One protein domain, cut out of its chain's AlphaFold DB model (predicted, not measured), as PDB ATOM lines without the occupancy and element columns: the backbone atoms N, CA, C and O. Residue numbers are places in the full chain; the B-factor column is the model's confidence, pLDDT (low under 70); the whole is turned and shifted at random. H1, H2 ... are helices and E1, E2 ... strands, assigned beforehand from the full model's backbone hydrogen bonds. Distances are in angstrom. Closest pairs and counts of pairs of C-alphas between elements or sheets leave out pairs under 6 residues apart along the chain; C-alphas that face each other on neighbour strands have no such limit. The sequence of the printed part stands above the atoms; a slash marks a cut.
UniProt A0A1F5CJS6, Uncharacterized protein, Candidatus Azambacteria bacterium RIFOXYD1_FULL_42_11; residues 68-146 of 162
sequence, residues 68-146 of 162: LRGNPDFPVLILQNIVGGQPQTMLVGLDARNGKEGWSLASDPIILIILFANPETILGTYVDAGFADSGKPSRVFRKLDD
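Overview. This is residues 68 to 146 of the 162 residues of an uncharacterized protein of Candidatus Azambacteria bacterium RIFOXYD1_FULL_42_11 (UniProt A0A1F5CJS6). A single twisted sheet of five strands makes a wall: E1, E2, E3 and E4 run to and fro beside one another, and the short E5 lines the outside of E4 at that strand's far end. The short helix H1 sits where E4 ends, beside the strands, and residues 95 to 109 make a long loop beyond the ends of E2 and E3. The printed part has 79 residues, with five named strands and one named helix in the order E1 E2 E3 E4 H1 E5; the sheet has the order E1 - E2 - E3 - E4 - E5, all antiparallel, and the class is mostly strand. The whole is compact, with a radius of gyration of the C-alphas of 13.0 A and spans of 37 by 27 by 22 A.

Along the chain. E3, the longest strand by residues, is residues 110 to 118, 21.9 A long, beginning with C-alpha 110 at (-41.945, -41.886, -7.489). E2 is residues 89 to 94, 16.4 A, and E1 is residues 75 to 81, 19.7 A, with C-alpha 75 at (-36.844, -42.633, -15.958). E4 is residues 121 to 128, 21.5 A. H1 is residues 129 to 134, 8.2 A. E5 is residues 141 to 144, 9.5 A, ending with C-alpha 144 at (-41.725, -26.655, -4.868).

Arrangement. E1, E2, E3 and E4 form a meander, each strand the antiparallel neighbour of the one before. In the hairpin of E2 and E3, at 167 degrees, N 91 and O 114 are 2.9 A apart, within hydrogen-bond range. In the hairpin of E3 and E4, at 173 degrees, N 113 and O 126 are 2.8 A apart. In the hairpin of E1 and E2, at 157 degrees, N 79 and O 90 are 2.8 A apart. E4 and E5 are antiparallel at 137 degrees, with N 142 and O 127 2.9 A apart. The edge strands E1 and E5 are apart. H1 is on the sheet at a height of 8.7 A over a local plane of 6 C-alphas, and is over none of the strands, but only just, with 2 of its C-alphas falling on E5. The closest C-alphas of H1 and E5 are those of Ala 129 and Phe 141, 5.7 A. In H1 every O i to N i+4 pair is within hydrogen-bond range.

Size, cuts and confidence. The C-alphas farthest apart are those of Val 83 and Ser 134, 37.7 A. From edge to edge of the sheet the strands' lines turn by 78 degrees. The link from E2 to E3 is long, with 15 residues. The printed part has no cut, its mean pLDDT is 92.7, and no printed residue is under 70.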
ATOM      1  N   LEU A  68     -34.609 -38.276 -16.659       88.38
ATOM      2  CA  LEU A  68     -34.278 -37.048 -15.956       88.38
ATOM      3  C   LEU A  68     -32.802 -36.732 -16.222       88.38
ATOM      4  O   LEU A  68     -31.903 -37.413 -15.729       88.38
ATOM      5  N   ARG A  69     -32.558 -35.705 -17.046       83.06
ATOM      6  CA  ARG A  69     -31.223 -35.322 -17.551       83.06
ATOM      7  C   ARG A  69     -30.489 -36.419 -18.320       83.06
ATOM      8  O   ARG A  69     -29.264 -36.499 -18.252       83.06
ATOM      9  N   GLY A  70     -31.218 -37.289 -19.012       86.56
ATOM     10  CA  GLY A  70     -30.590 -38.413 -19.703       86.56
ATOM     11  C   GLY A  70     -30.007 -39.469 -18.758       86.56
ATOM     12  O   GLY A  70     -29.284 -40.340 -19.226       86.56
ATOM     13  N   ASN A  71     -30.293 -39.407 -17.449       87.56
ATOM     14  CA  ASN A  71     -29.855 -40.438 -16.517       87.56
ATOM     15  C   ASN A  71     -30.821 -41.644 -16.567       87.56
ATOM     16  O   ASN A  71     -31.984 -41.489 -16.176       87.56
ATOM     17  N   PRO A  72     -30.367 -42.830 -17.019       89.38
ATOM     18  CA  PRO A  72     -31.197 -44.033 -17.085       89.38
ATOM     19  C   PRO A  72     -31.753 -44.470 -15.723       89.38
ATOM     20  O   PRO A  72     -32.833 -45.051 -15.679       89.38
ATOM     21  N   ASP A  73     -31.081 -44.116 -14.625       92.69
ATOM     22  CA  ASP A  73     -31.510 -44.428 -13.257       92.69
ATOM     23  C   ASP A  73     -32.766 -43.659 -12.821       92.69
ATOM     24  O   ASP A  73     -33.388 -43.994 -11.813       92.69
ATOM     25  N   PHE A  74     -33.132 -42.610 -13.563       93.81
ATOM     26  CA  PHE A  74     -34.268 -41.746 -13.258       93.81
ATOM     27  C   PHE A  74     -35.189 -41.609 -14.473       93.81
ATOM     28  O   PHE A  74     -35.236 -40.547 -15.106       93.81
ATOM     29  N   PRO A  75     -35.893 -42.683 -14.862       95.25
ATOM     30  CA  PRO A  75     -36.844 -42.633 -15.958       95.25
ATOM     31  C   PRO A  75     -38.015 -41.717 -15.600       95.25
ATOM     32  O   PRO A  75     -38.428 -41.596 -14.444       95.25
ATOM     33  N   VAL A  76     -38.535 -41.051 -16.620       95.88
ATOM     34  CA  VAL A  76     -39.602 -40.066 -16.519       95.88
ATOM     35  C   VAL A  76     -40.708 -40.465 -17.481       95.88
ATOM     36  O   VAL A  76     -40.509 -40.486 -18.692       95.88
ATOM     37  N   LEU A  77     -41.879 -40.769 -16.936       96.38
ATOM     38  CA  LEU A  77     -43.074 -41.113 -17.689       96.38
ATOM     39  C   LEU A  77     -43.919 -39.859 -17.925       96.38
ATOM     40  O   LEU A  77     -44.242 -39.144 -16.973       96.38
ATOM     41  N   ILE A  78     -44.293 -39.602 -19.177       95.81
ATOM     42  CA  ILE A  78     -45.191 -38.504 -19.544       95.81
ATOM     43  C   ILE A  78     -46.578 -39.085 -19.801       95.81
ATOM     44  O   ILE A  78     -46.768 -39.925 -20.682       95.81
ATOM     45  N   LEU A  79     -47.551 -38.621 -19.024       96.50
ATOM     46  CA  LEU A  79     -48.943 -39.042 -19.071       96.50
ATOM     47  C   LEU A  79     -49.820 -37.879 -19.530       96.50
ATOM     48  O   LEU A  79     -49.745 -36.789 -18.967       96.50
ATOM     49  N   GLN A  80     -50.681 -38.113 -20.513       96.62
ATOM     50  CA  GLN A  80     -51.637 -37.127 -21.009       96.62
ATOM     51  C   GLN A  80     -53.061 -37.527 -20.626       96.62
ATOM     52  O   GLN A  80     -53.452 -38.674 -20.833       96.62
ATOM     53  N   ASN A  81     -53.835 -36.578 -20.105       97.00
ATOM     54  CA  ASN A  81     -55.254 -36.771 -19.830       97.00
ATOM     55  C   ASN A  81     -56.059 -36.750 -21.143       97.00
ATOM     56  O   ASN A  81     -56.039 -35.753 -21.866       97.00
ATOM     57  N   ILE A  82     -56.765 -37.842 -21.450       96.62
ATOM     58  CA  ILE A  82     -57.507 -38.029 -22.708       96.62
ATOM     59  C   ILE A  82     -58.988 -37.656 -22.623       96.62
ATOM     60  O   ILE A  82     -59.626 -37.485 -23.660       96.62
ATOM     61  N   VAL A  83     -59.550 -37.520 -21.418       94.62
ATOM     62  CA  VAL A  83     -60.969 -37.149 -21.244       94.62
ATOM     63  C   VAL A  83     -61.178 -35.632 -21.231       94.62
ATOM     64  O   VAL A  83     -62.311 -35.156 -21.210       94.62
ATOM     65  N   GLY A  84     -60.083 -34.866 -21.292       82.81
ATOM     66  CA  GLY A  84     -60.089 -33.423 -21.099       82.81
ATOM     67  C   GLY A  84     -60.198 -33.050 -19.618       82.81
ATOM     68  O   GLY A  84     -60.617 -33.835 -18.777       82.81
ATOM     69  N   GLY A  85     -59.782 -31.833 -19.276       87.25
ATOM     70  CA  GLY A  85     -59.744 -31.362 -17.891       87.25
ATOM     71  C   GLY A  85     -58.329 -31.117 -17.381       87.25
ATOM     72  O   GLY A  85     -57.379 -31.025 -18.158       87.25
ATOM     73  N   GLN A  86     -58.221 -30.920 -16.070       88.31
ATOM     74  CA  GLN A  86     -56.998 -30.502 -15.396       88.31
ATOM     75  C   GLN A  86     -56.593 -31.526 -14.326       88.31
ATOM     76  O   GLN A  86     -57.465 -31.929 -13.555       88.31
ATOM     77  N   PRO A  87     -55.308 -31.923 -14.241       91.88
ATOM     78  CA  PRO A  87     -54.199 -31.565 -15.136       91.88
ATOM     79  C   PRO A  87     -54.338 -32.197 -16.534       91.88
ATOM     80  O   PRO A  87     -54.867 -33.299 -16.679       91.88
ATOM     81  N   GLN A  88     -53.838 -31.506 -17.564       94.25
ATOM     82  CA  GLN A  88     -53.791 -32.034 -18.938       94.25
ATOM     83  C   GLN A  88     -52.616 -32.983 -19.153       94.25
ATOM     84  O   GLN A  88     -52.696 -33.922 -19.947       94.25
ATOM     85  N   THR A  89     -51.493 -32.724 -18.492       96.50
ATOM     86  CA  THR A  89     -50.293 -33.552 -18.603       96.50
ATOM     87  C   THR A  89     -49.657 -33.709 -17.235       96.50
ATOM     88  O   THR A  89     -49.628 -32.777 -16.432       96.50
ATOM     89  N   MET A  90     -49.154 -34.906 -16.968       96.56
ATOM     90  CA  MET A  90     -48.430 -35.237 -15.758       96.56
ATOM     91  C   MET A  90     -47.113 -35.916 -16.120       96.56
ATOM     92  O   MET A  90     -47.081 -36.898 -16.855       96.56
ATOM     93  N   LEU A  91     -46.031 -35.382 -15.578       96.50
ATOM     94  CA  LEU A  91     -44.694 -35.960 -15.621       96.50
ATOM     95  C   LEU A  91     -44.450 -36.706 -14.313       96.50
ATOM     96  O   LEU A  91     -44.605 -36.110 -13.248       96.50
ATOM     97  N   VAL A  92     -44.042 -37.971 -14.387       96.81
ATOM     98  CA  VAL A  92     -43.753 -38.815 -13.220       96.81
ATOM     99  C   VAL A  92     -42.327 -39.345 -13.326       96.81
ATOM    100  O   VAL A  92     -42.031 -40.166 -14.188       96.81
ATOM    101  N   GLY A  93     -41.434 -38.867 -12.464       96.31
ATOM    102  CA  GLY A  93     -40.063 -39.359 -12.345       96.31
ATOM    103  C   GLY A  93     -39.957 -40.466 -11.305       96.31
ATOM    104  O   GLY A  93     -40.457 -40.310 -10.187       96.31
ATOM    105  N   LEU A  94     -39.287 -41.560 -11.661       95.88
ATOM    106  CA  LEU A  94     -39.093 -42.732 -10.806       95.88
ATOM    107  C   LEU A  94     -37.628 -42.876 -10.380       95.88
ATOM    108  O   LEU A  94     -36.728 -42.407 -11.071       95.88
ATOM    109  N   ASP A  95     -37.397 -43.557  -9.261       95.31
ATOM    110  CA  ASP A  95     -36.077 -44.017  -8.830       95.31
ATOM    111  C   ASP A  95     -35.861 -45.479  -9.237       95.31
ATOM    112  O   ASP A  95     -36.359 -46.398  -8.586       95.31
ATOM    113  N   ALA A  96     -35.111 -45.695 -10.319       94.25
ATOM    114  CA  ALA A  96     -34.801 -47.020 -10.849       94.25
ATOM    115  C   ALA A  96     -33.479 -47.599 -10.305       94.25
ATOM    116  O   ALA A  96     -33.002 -48.618 -10.806       94.25
ATOM    117  N   ARG A  97     -32.876 -47.008  -9.259       93.44
ATOM    118  CA  ARG A  97     -31.620 -47.494  -8.639       93.44
ATOM    119  C   ARG A  97     -31.850 -48.718  -7.750       93.44
ATOM    120  O   ARG A  97     -31.573 -48.710  -6.551       93.44
ATOM    121  N   ASN A  98     -32.382 -49.781  -8.337       86.19
ATOM    122  CA  ASN A  98     -32.782 -51.005  -7.644       86.19
ATOM    123  C   ASN A  98     -32.005 -52.253  -8.124       86.19
ATOM    124  O   ASN A  98     -32.246 -53.346  -7.615       86.19
ATOM    125  N   GLY A  99     -31.090 -52.098  -9.091       85.56
ATOM    126  CA  GLY A  99     -30.289 -53.188  -9.665       85.56
ATOM    127  C   GLY A  99     -31.044 -54.114 -10.627       85.56
ATOM    128  O   GLY A  99     -30.502 -55.150 -11.005       85.56
ATOM    129  N   LYS A 100     -32.282 -53.777 -11.010       89.38
ATOM    130  CA  LYS A 100     -33.081 -54.514 -12.000       89.38
ATOM    131  C   LYS A 100     -32.815 -53.972 -13.407       89.38
ATOM    132  O   LYS A 100     -32.439 -52.820 -13.577       89.38
ATOM    133  N   GLU A 101     -33.077 -54.793 -14.423       87.38
ATOM    134  CA  GLU A 101     -32.918 -54.409 -15.839       87.38
ATOM    135  C   GLU A 101     -33.958 -53.387 -16.326       87.38
ATOM    136  O   GLU A 101     -33.810 -52.808 -17.399       87.38
ATOM    137  N   GLY A 102     -35.019 -53.162 -15.552       90.06
ATOM    138  CA  GLY A 102     -36.095 -52.255 -15.912       90.06
ATOM    139  C   GLY A 102     -36.752 -51.620 -14.699       90.06
ATOM    140  O   GLY A 102     -36.430 -51.922 -13.548       90.06
ATOM    141  N   TRP A 103     -37.707 -50.747 -14.988       93.56
ATOM    142  CA  TRP A 103     -38.479 -50.005 -14.005       93.56
ATOM    143  C   TRP A 103     -39.978 -50.235 -14.212       93.56
ATOM    144  O   TRP A 103     -40.433 -50.659 -15.275       93.56
ATOM    145  N   SER A 104     -40.756 -49.957 -13.178       91.19
ATOM    146  CA  SER A 104     -42.200 -50.113 -13.149       91.19
ATOM    147  C   SER A 104     -42.811 -49.027 -12.282       91.19
ATOM    148  O   SER A 104     -42.495 -48.906 -11.100       91.19
ATOM    149  N   LEU A 105     -43.771 -48.296 -12.850       89.50
ATOM    150  CA  LEU A 105     -44.565 -47.306 -12.122       89.50
ATOM    151  C   LEU A 105     -45.245 -47.901 -10.875       89.50
ATOM    152  O   LEU A 105     -45.457 -47.195  -9.899       89.50
ATOM    153  N   ALA A 106     -45.588 -49.195 -10.899       88.62
ATOM    154  CA  ALA A 106     -46.291 -49.853  -9.801       88.62
ATOM    155  C   ALA A 106     -45.381 -50.228  -8.622       88.62
ATOM    156  O   ALA A 106     -45.876 -50.401  -7.510       88.62
ATOM    157  N   SER A 107     -44.075 -50.405  -8.848       88.75
ATOM    158  CA  SER A 107     -43.158 -50.893  -7.808       88.75
ATOM    159  C   SER A 107     -42.032 -49.934  -7.464       88.75
ATOM    160  O   SER A 107     -41.541 -49.976  -6.335       88.75
ATOM    161  N   ASP A 108     -41.599 -49.113  -8.417       93.25
ATOM    162  CA  ASP A 108     -40.474 -48.215  -8.212       93.25
ATOM    163  C   ASP A 108     -40.929 -46.884  -7.609       93.25
ATOM    164  O   ASP A 108     -42.009 -46.386  -7.937       93.25
ATOM    165  N   PRO A 109     -40.144 -46.301  -6.688       94.38
ATOM    166  CA  PRO A 109     -40.555 -45.098  -5.984       94.38
ATOM    167  C   PRO A 109     -40.680 -43.904  -6.928       94.38
ATOM    168  O   PRO A 109     -39.750 -43.590  -7.666       94.38
ATOM    169  N   ILE A 110     -41.805 -43.195  -6.853       95.81
ATOM    170  CA  ILE A 110     -41.945 -41.886  -7.489       95.81
ATOM    171  C   ILE A 110     -41.131 -40.872  -6.682       95.81
ATOM    172  O   ILE A 110     -41.297 -40.767  -5.469       95.81
ATOM    173  N   ILE A 111     -40.275 -40.116  -7.362       95.50
ATOM    174  CA  ILE A 111     -39.407 -39.094  -6.757       95.50
ATOM    175  C   ILE A 111     -39.709 -37.679  -7.246       95.50
ATOM    176  O   ILE A 111     -39.307 -36.712  -6.600       95.50
ATOM    177  N   LEU A 112     -40.413 -37.545  -8.369       96.00
ATOM    178  CA  LEU A 112     -40.763 -36.265  -8.976       96.00
ATOM    179  C   LEU A 112     -42.135 -36.370  -9.633       96.00
ATOM    180  O   LEU A 112     -42.401 -37.324 -10.359       96.00
ATOM    181  N   ILE A 113     -42.978 -35.367  -9.425       97.06
ATOM    182  CA  ILE A 113     -44.247 -35.209 -10.129       97.06
ATOM    183  C   ILE A 113     -44.360 -33.761 -10.590       97.06
ATOM    184  O   ILE A 113     -44.169 -32.843  -9.793       97.06
ATOM    185  N   ILE A 114     -44.683 -33.538 -11.861       96.25
ATOM    186  CA  ILE A 114     -44.985 -32.198 -12.379       96.25
ATOM    187  C   ILE A 114     -46.335 -32.241 -13.081       96.25
ATOM    188  O   ILE A 114     -46.549 -33.052 -13.980       96.25
ATOM    189  N   LEU A 115     -47.241 -31.366 -12.655       96.88
ATOM    190  CA  LEU A 115     -48.577 -31.224 -13.215       96.88
ATOM    191  C   LEU A 115     -48.619 -30.016 -14.142       96.88
ATOM    192  O   LEU A 115     -48.246 -28.911 -13.746       96.88
ATOM    193  N   PHE A 116     -49.138 -30.217 -15.344       95.88
ATOM    194  CA  PHE A 116     -49.281 -29.188 -16.360       95.88
ATOM    195  C   PHE A 116     -50.744 -28.988 -16.697       95.88
ATOM    196  O   PHE A 116     -51.479 -29.952 -16.940       95.88
ATOM    197  N   ALA A 117     -51.143 -27.723 -16.774       95.06
ATOM    198  CA  ALA A 117     -52.442 -27.364 -17.298       95.06
ATOM    199  C   ALA A 117     -52.525 -27.331 -18.813       95.06
ATOM    200  O   ALA A 117     -53.608 -27.460 -19.372       95.06
ATOM    201  N   ASN A 118     -51.384 -27.118 -19.440       90.75
ATOM    202  CA  ASN A 118     -51.098 -27.126 -20.864       90.75
ATOM    203  C   ASN A 118     -49.553 -27.123 -20.971       90.75
ATOM    204  O   ASN A 118     -48.891 -26.993 -19.935       90.75
ATOM    205  N   PRO A 119     -48.953 -27.231 -22.170       85.25
ATOM    206  CA  PRO A 119     -47.494 -27.285 -22.312       85.25
ATOM    207  C   PRO A 119     -46.712 -26.114 -21.685       85.25
ATOM    208  O   PRO A 119     -45.525 -26.256 -21.415       85.25
ATOM    209  N   GLU A 120     -47.359 -24.974 -21.419       89.06
ATOM    210  CA  GLU A 120     -46.715 -23.749 -20.923       89.06
ATOM    211  C   GLU A 120     -47.026 -23.440 -19.447       89.06
ATOM    212  O   GLU A 120     -46.343 -22.627 -18.824       89.06
ATOM    213  N   THR A 121     -48.050 -24.067 -18.861       93.94
ATOM    214  CA  THR A 121     -48.563 -23.712 -17.528       93.94
ATOM    215  C   THR A 121     -48.389 -24.863 -16.550       93.94
ATOM    216  O   THR A 121     -49.062 -25.885 -16.662       93.94
ATOM    217  N   ILE A 122     -47.541 -24.678 -15.540       95.19
ATOM    218  CA  ILE A 122     -47.337 -25.651 -14.460       95.19
ATOM    219  C   ILE A 122     -48.315 -25.366 -13.320       95.19
ATOM    220  O   ILE A 122     -48.356 -24.260 -12.788       95.19
ATOM    221  N   LEU A 123     -49.080 -26.380 -12.926       95.38
ATOM    222  CA  LEU A 123     -49.998 -26.333 -11.784       95.38
ATOM    223  C   LEU A 123     -49.299 -26.644 -10.457       95.38
ATOM    224  O   LEU A 123     -49.678 -26.136  -9.400       95.38
ATOM    225  N   GLY A 124     -48.277 -27.495 -10.502       96.00
ATOM    226  CA  GLY A 124     -47.508 -27.865  -9.326       96.00
ATOM    227  C   GLY A 124     -46.329 -28.756  -9.672       96.00
ATOM    228  O   GLY A 124     -46.384 -29.548 -10.610       96.00
ATOM    229  N   THR A 125     -45.268 -28.613  -8.891       96.56
ATOM    230  CA  THR A 125     -44.096 -29.484  -8.916       96.56
ATOM    231  C   THR A 125     -43.934 -30.066  -7.529       96.56
ATOM    232  O   THR A 125     -43.913 -29.321  -6.553       96.56
ATOM    233  N   TYR A 126     -43.821 -31.382  -7.443       96.56
ATOM    234  CA  TYR A 126     -43.715 -32.114  -6.193       96.56
ATOM    235  C   TYR A 126     -42.495 -33.017  -6.255       96.56
ATOM    236  O   TYR A 126     -42.301 -33.740  -7.231       96.56
ATOM    237  N   VAL A 127     -41.674 -32.987  -5.213       95.75
ATOM    238  CA  VAL A 127     -40.498 -33.851  -5.087       95.75
ATOM    239  C   VAL A 127     -40.607 -34.672  -3.813       95.75
ATOM    240  O   VAL A 127     -41.101 -34.180  -2.796       95.75
ATOM    241  N   ASP A 128     -40.139 -35.913  -3.865       95.50
ATOM    242  CA  ASP A 128     -39.954 -36.721  -2.665       95.50
ATOM    243  C   ASP A 128     -38.885 -36.074  -1.765       95.50
ATOM    244  O   ASP A 128     -37.749 -35.843  -2.186       95.50
ATOM    245  N   ALA A 129     -39.255 -35.745  -0.529       92.75
ATOM    246  CA  ALA A 129     -38.421 -35.010   0.414       92.75
ATOM    247  C   ALA A 129     -37.160 -35.797   0.786       92.75
ATOM    248  O   ALA A 129     -36.058 -35.263   0.719       92.75
ATOM    249  N   GLY A 130     -37.292 -37.087   1.097       92.25
ATOM    250  CA  GLY A 130     -36.143 -37.953   1.357       92.25
ATOM    251  C   GLY A 130     -35.201 -38.046   0.162       92.25
ATOM    252  O   GLY A 130     -33.978 -38.027   0.346       92.25
ATOM    253  N   PHE A 131     -35.741 -38.118  -1.057       93.06
ATOM    254  CA  PHE A 131     -34.928 -38.131  -2.267       93.06
ATOM    255  C   PHE A 131     -34.172 -36.812  -2.415       93.06
ATOM    256  O   PHE A 131     -32.967 -36.820  -2.659       93.06
ATOM    257  N   ALA A 132     -34.851 -35.690  -2.202       90.31
ATOM    258  CA  ALA A 132     -34.242 -34.373  -2.292       90.31
ATOM    259  C   ALA A 132     -33.168 -34.126  -1.220       90.31
ATOM    260  O   ALA A 132     -32.132 -33.536  -1.521       90.31
ATOM    261  N   ASP A 133     -33.397 -34.595   0.006       90.75
ATOM    262  CA  ASP A 133     -32.554 -34.268   1.161       90.75
ATOM    263  C   ASP A 133     -31.424 -35.287   1.380       90.75
ATOM    264  O   ASP A 133     -30.359 -34.943   1.888       90.75
ATOM    265  N   SER A 134     -31.637 -36.550   0.995       91.06
ATOM    266  CA  SER A 134     -30.708 -37.659   1.274       91.06
ATOM    267  C   SER A 134     -30.461 -38.601   0.092       91.06
ATOM    268  O   SER A 134     -29.706 -39.568   0.218       91.06
ATOM    269  N   GLY A 135     -31.101 -38.357  -1.055       89.38
ATOM    270  CA  GLY A 135     -31.021 -39.237  -2.217       89.38
ATOM    271  C   GLY A 135     -31.724 -40.580  -2.025       89.38
ATOM    272  O   GLY A 135     -31.413 -41.508  -2.773       89.38
ATOM    273  N   LYS A 136     -32.633 -40.720  -1.047       91.94
ATOM    274  CA  LYS A 136     -33.389 -41.955  -0.772       91.94
ATOM    275  C   LYS A 136     -34.898 -41.689  -0.726       91.94
ATOM    276  O   LYS A 136     -35.303 -40.795   0.004       91.94
ATOM    277  N   PRO A 137     -35.734 -42.476  -1.415       92.25
ATOM    278  CA  PRO A 137     -37.173 -42.238  -1.453       92.25
ATOM    279  C   PRO A 137     -37.814 -42.382  -0.065       92.25
ATOM    280  O   PRO A 137     -37.527 -43.331   0.669       92.25
ATOM    281  N   SER A 138     -38.700 -41.450   0.279       93.75
ATOM    282  CA  SER A 138     -39.403 -41.370   1.570       93.75
ATOM    283  C   SER A 138     -40.918 -41.530   1.461       93.75
ATOM    284  O   SER A 138     -41.574 -41.802   2.463       93.75
ATOM    285  N   ARG A 139     -41.470 -41.372   0.252       92.69
ATOM    286  CA  ARG A 139     -42.899 -41.248  -0.067       92.69
ATOM    287  C   ARG A 139     -43.577 -40.040   0.577       92.69
ATOM    288  O   ARG A 139     -44.799 -40.003   0.681       92.69
ATOM    289  N   VAL A 140     -42.790 -39.058   1.010       94.25
ATOM    290  CA  VAL A 140     -43.282 -37.785   1.534       94.25
ATOM    291  C   VAL A 140     -42.984 -36.727   0.494       94.25
ATOM    292  O   VAL A 140     -41.824 -36.424   0.235       94.25
ATOM    293  N   PHE A 141     -44.022 -36.165  -0.115       95.06
ATOM    294  CA  PHE A 141     -43.857 -35.156  -1.150       95.06
ATOM    295  C   PHE A 141     -43.927 -33.752  -0.566       95.06
ATOM    296  O   PHE A 141     -44.810 -33.442   0.232       95.06
ATOM    297  N   ARG A 142     -43.022 -32.886  -1.021       94.75
ATOM    298  CA  ARG A 142     -43.122 -31.440  -0.821       94.75
ATOM    299  C   ARG A 142     -43.370 -30.749  -2.150       94.75
ATOM    300  O   ARG A 142     -42.787 -31.130  -3.168       94.75
ATOM    301  N   LYS A 143     -44.231 -29.737  -2.131       95.62
ATOM    302  CA  LYS A 143     -44.424 -28.838  -3.265       95.62
ATOM    303  C   LYS A 143     -43.218 -27.902  -3.364       95.62
ATOM    304  O   LYS A 143     -42.715 -27.458  -2.337       95.62
ATOM    305  N   LEU A 144     -42.755 -27.650  -4.580       93.25
ATOM    306  CA  LEU A 144     -41.725 -26.655  -4.868       93.25
ATOM    307  C   LEU A 144     -42.390 -25.360  -5.330       93.25
ATOM    308  O   LEU A 144     -43.325 -25.407  -6.139       93.25
ATOM    309  N   ASP A 145     -41.888 -24.230  -4.840       89.81
ATOM    310  CA  ASP A 145     -42.407 -22.902  -5.178       89.81
ATOM    311  C   ASP A 145     -41.750 -22.351  -6.455       89.81
ATOM    312  O   ASP A 145     -42.411 -21.685  -7.256       89.81
ATOM    313  N   ASP A 146     -40.471 -22.669  -6.697       84.88
ATOM    314  CA  ASP A 146     -39.750 -22.332  -7.932       84.88
ATOM    315  C   ASP A 146     -39.114 -23.587  -8.563       84.88
ATOM    316  O   ASP A 146     -38.378 -24.341  -7.928       84.88
TER     317      ASP A 146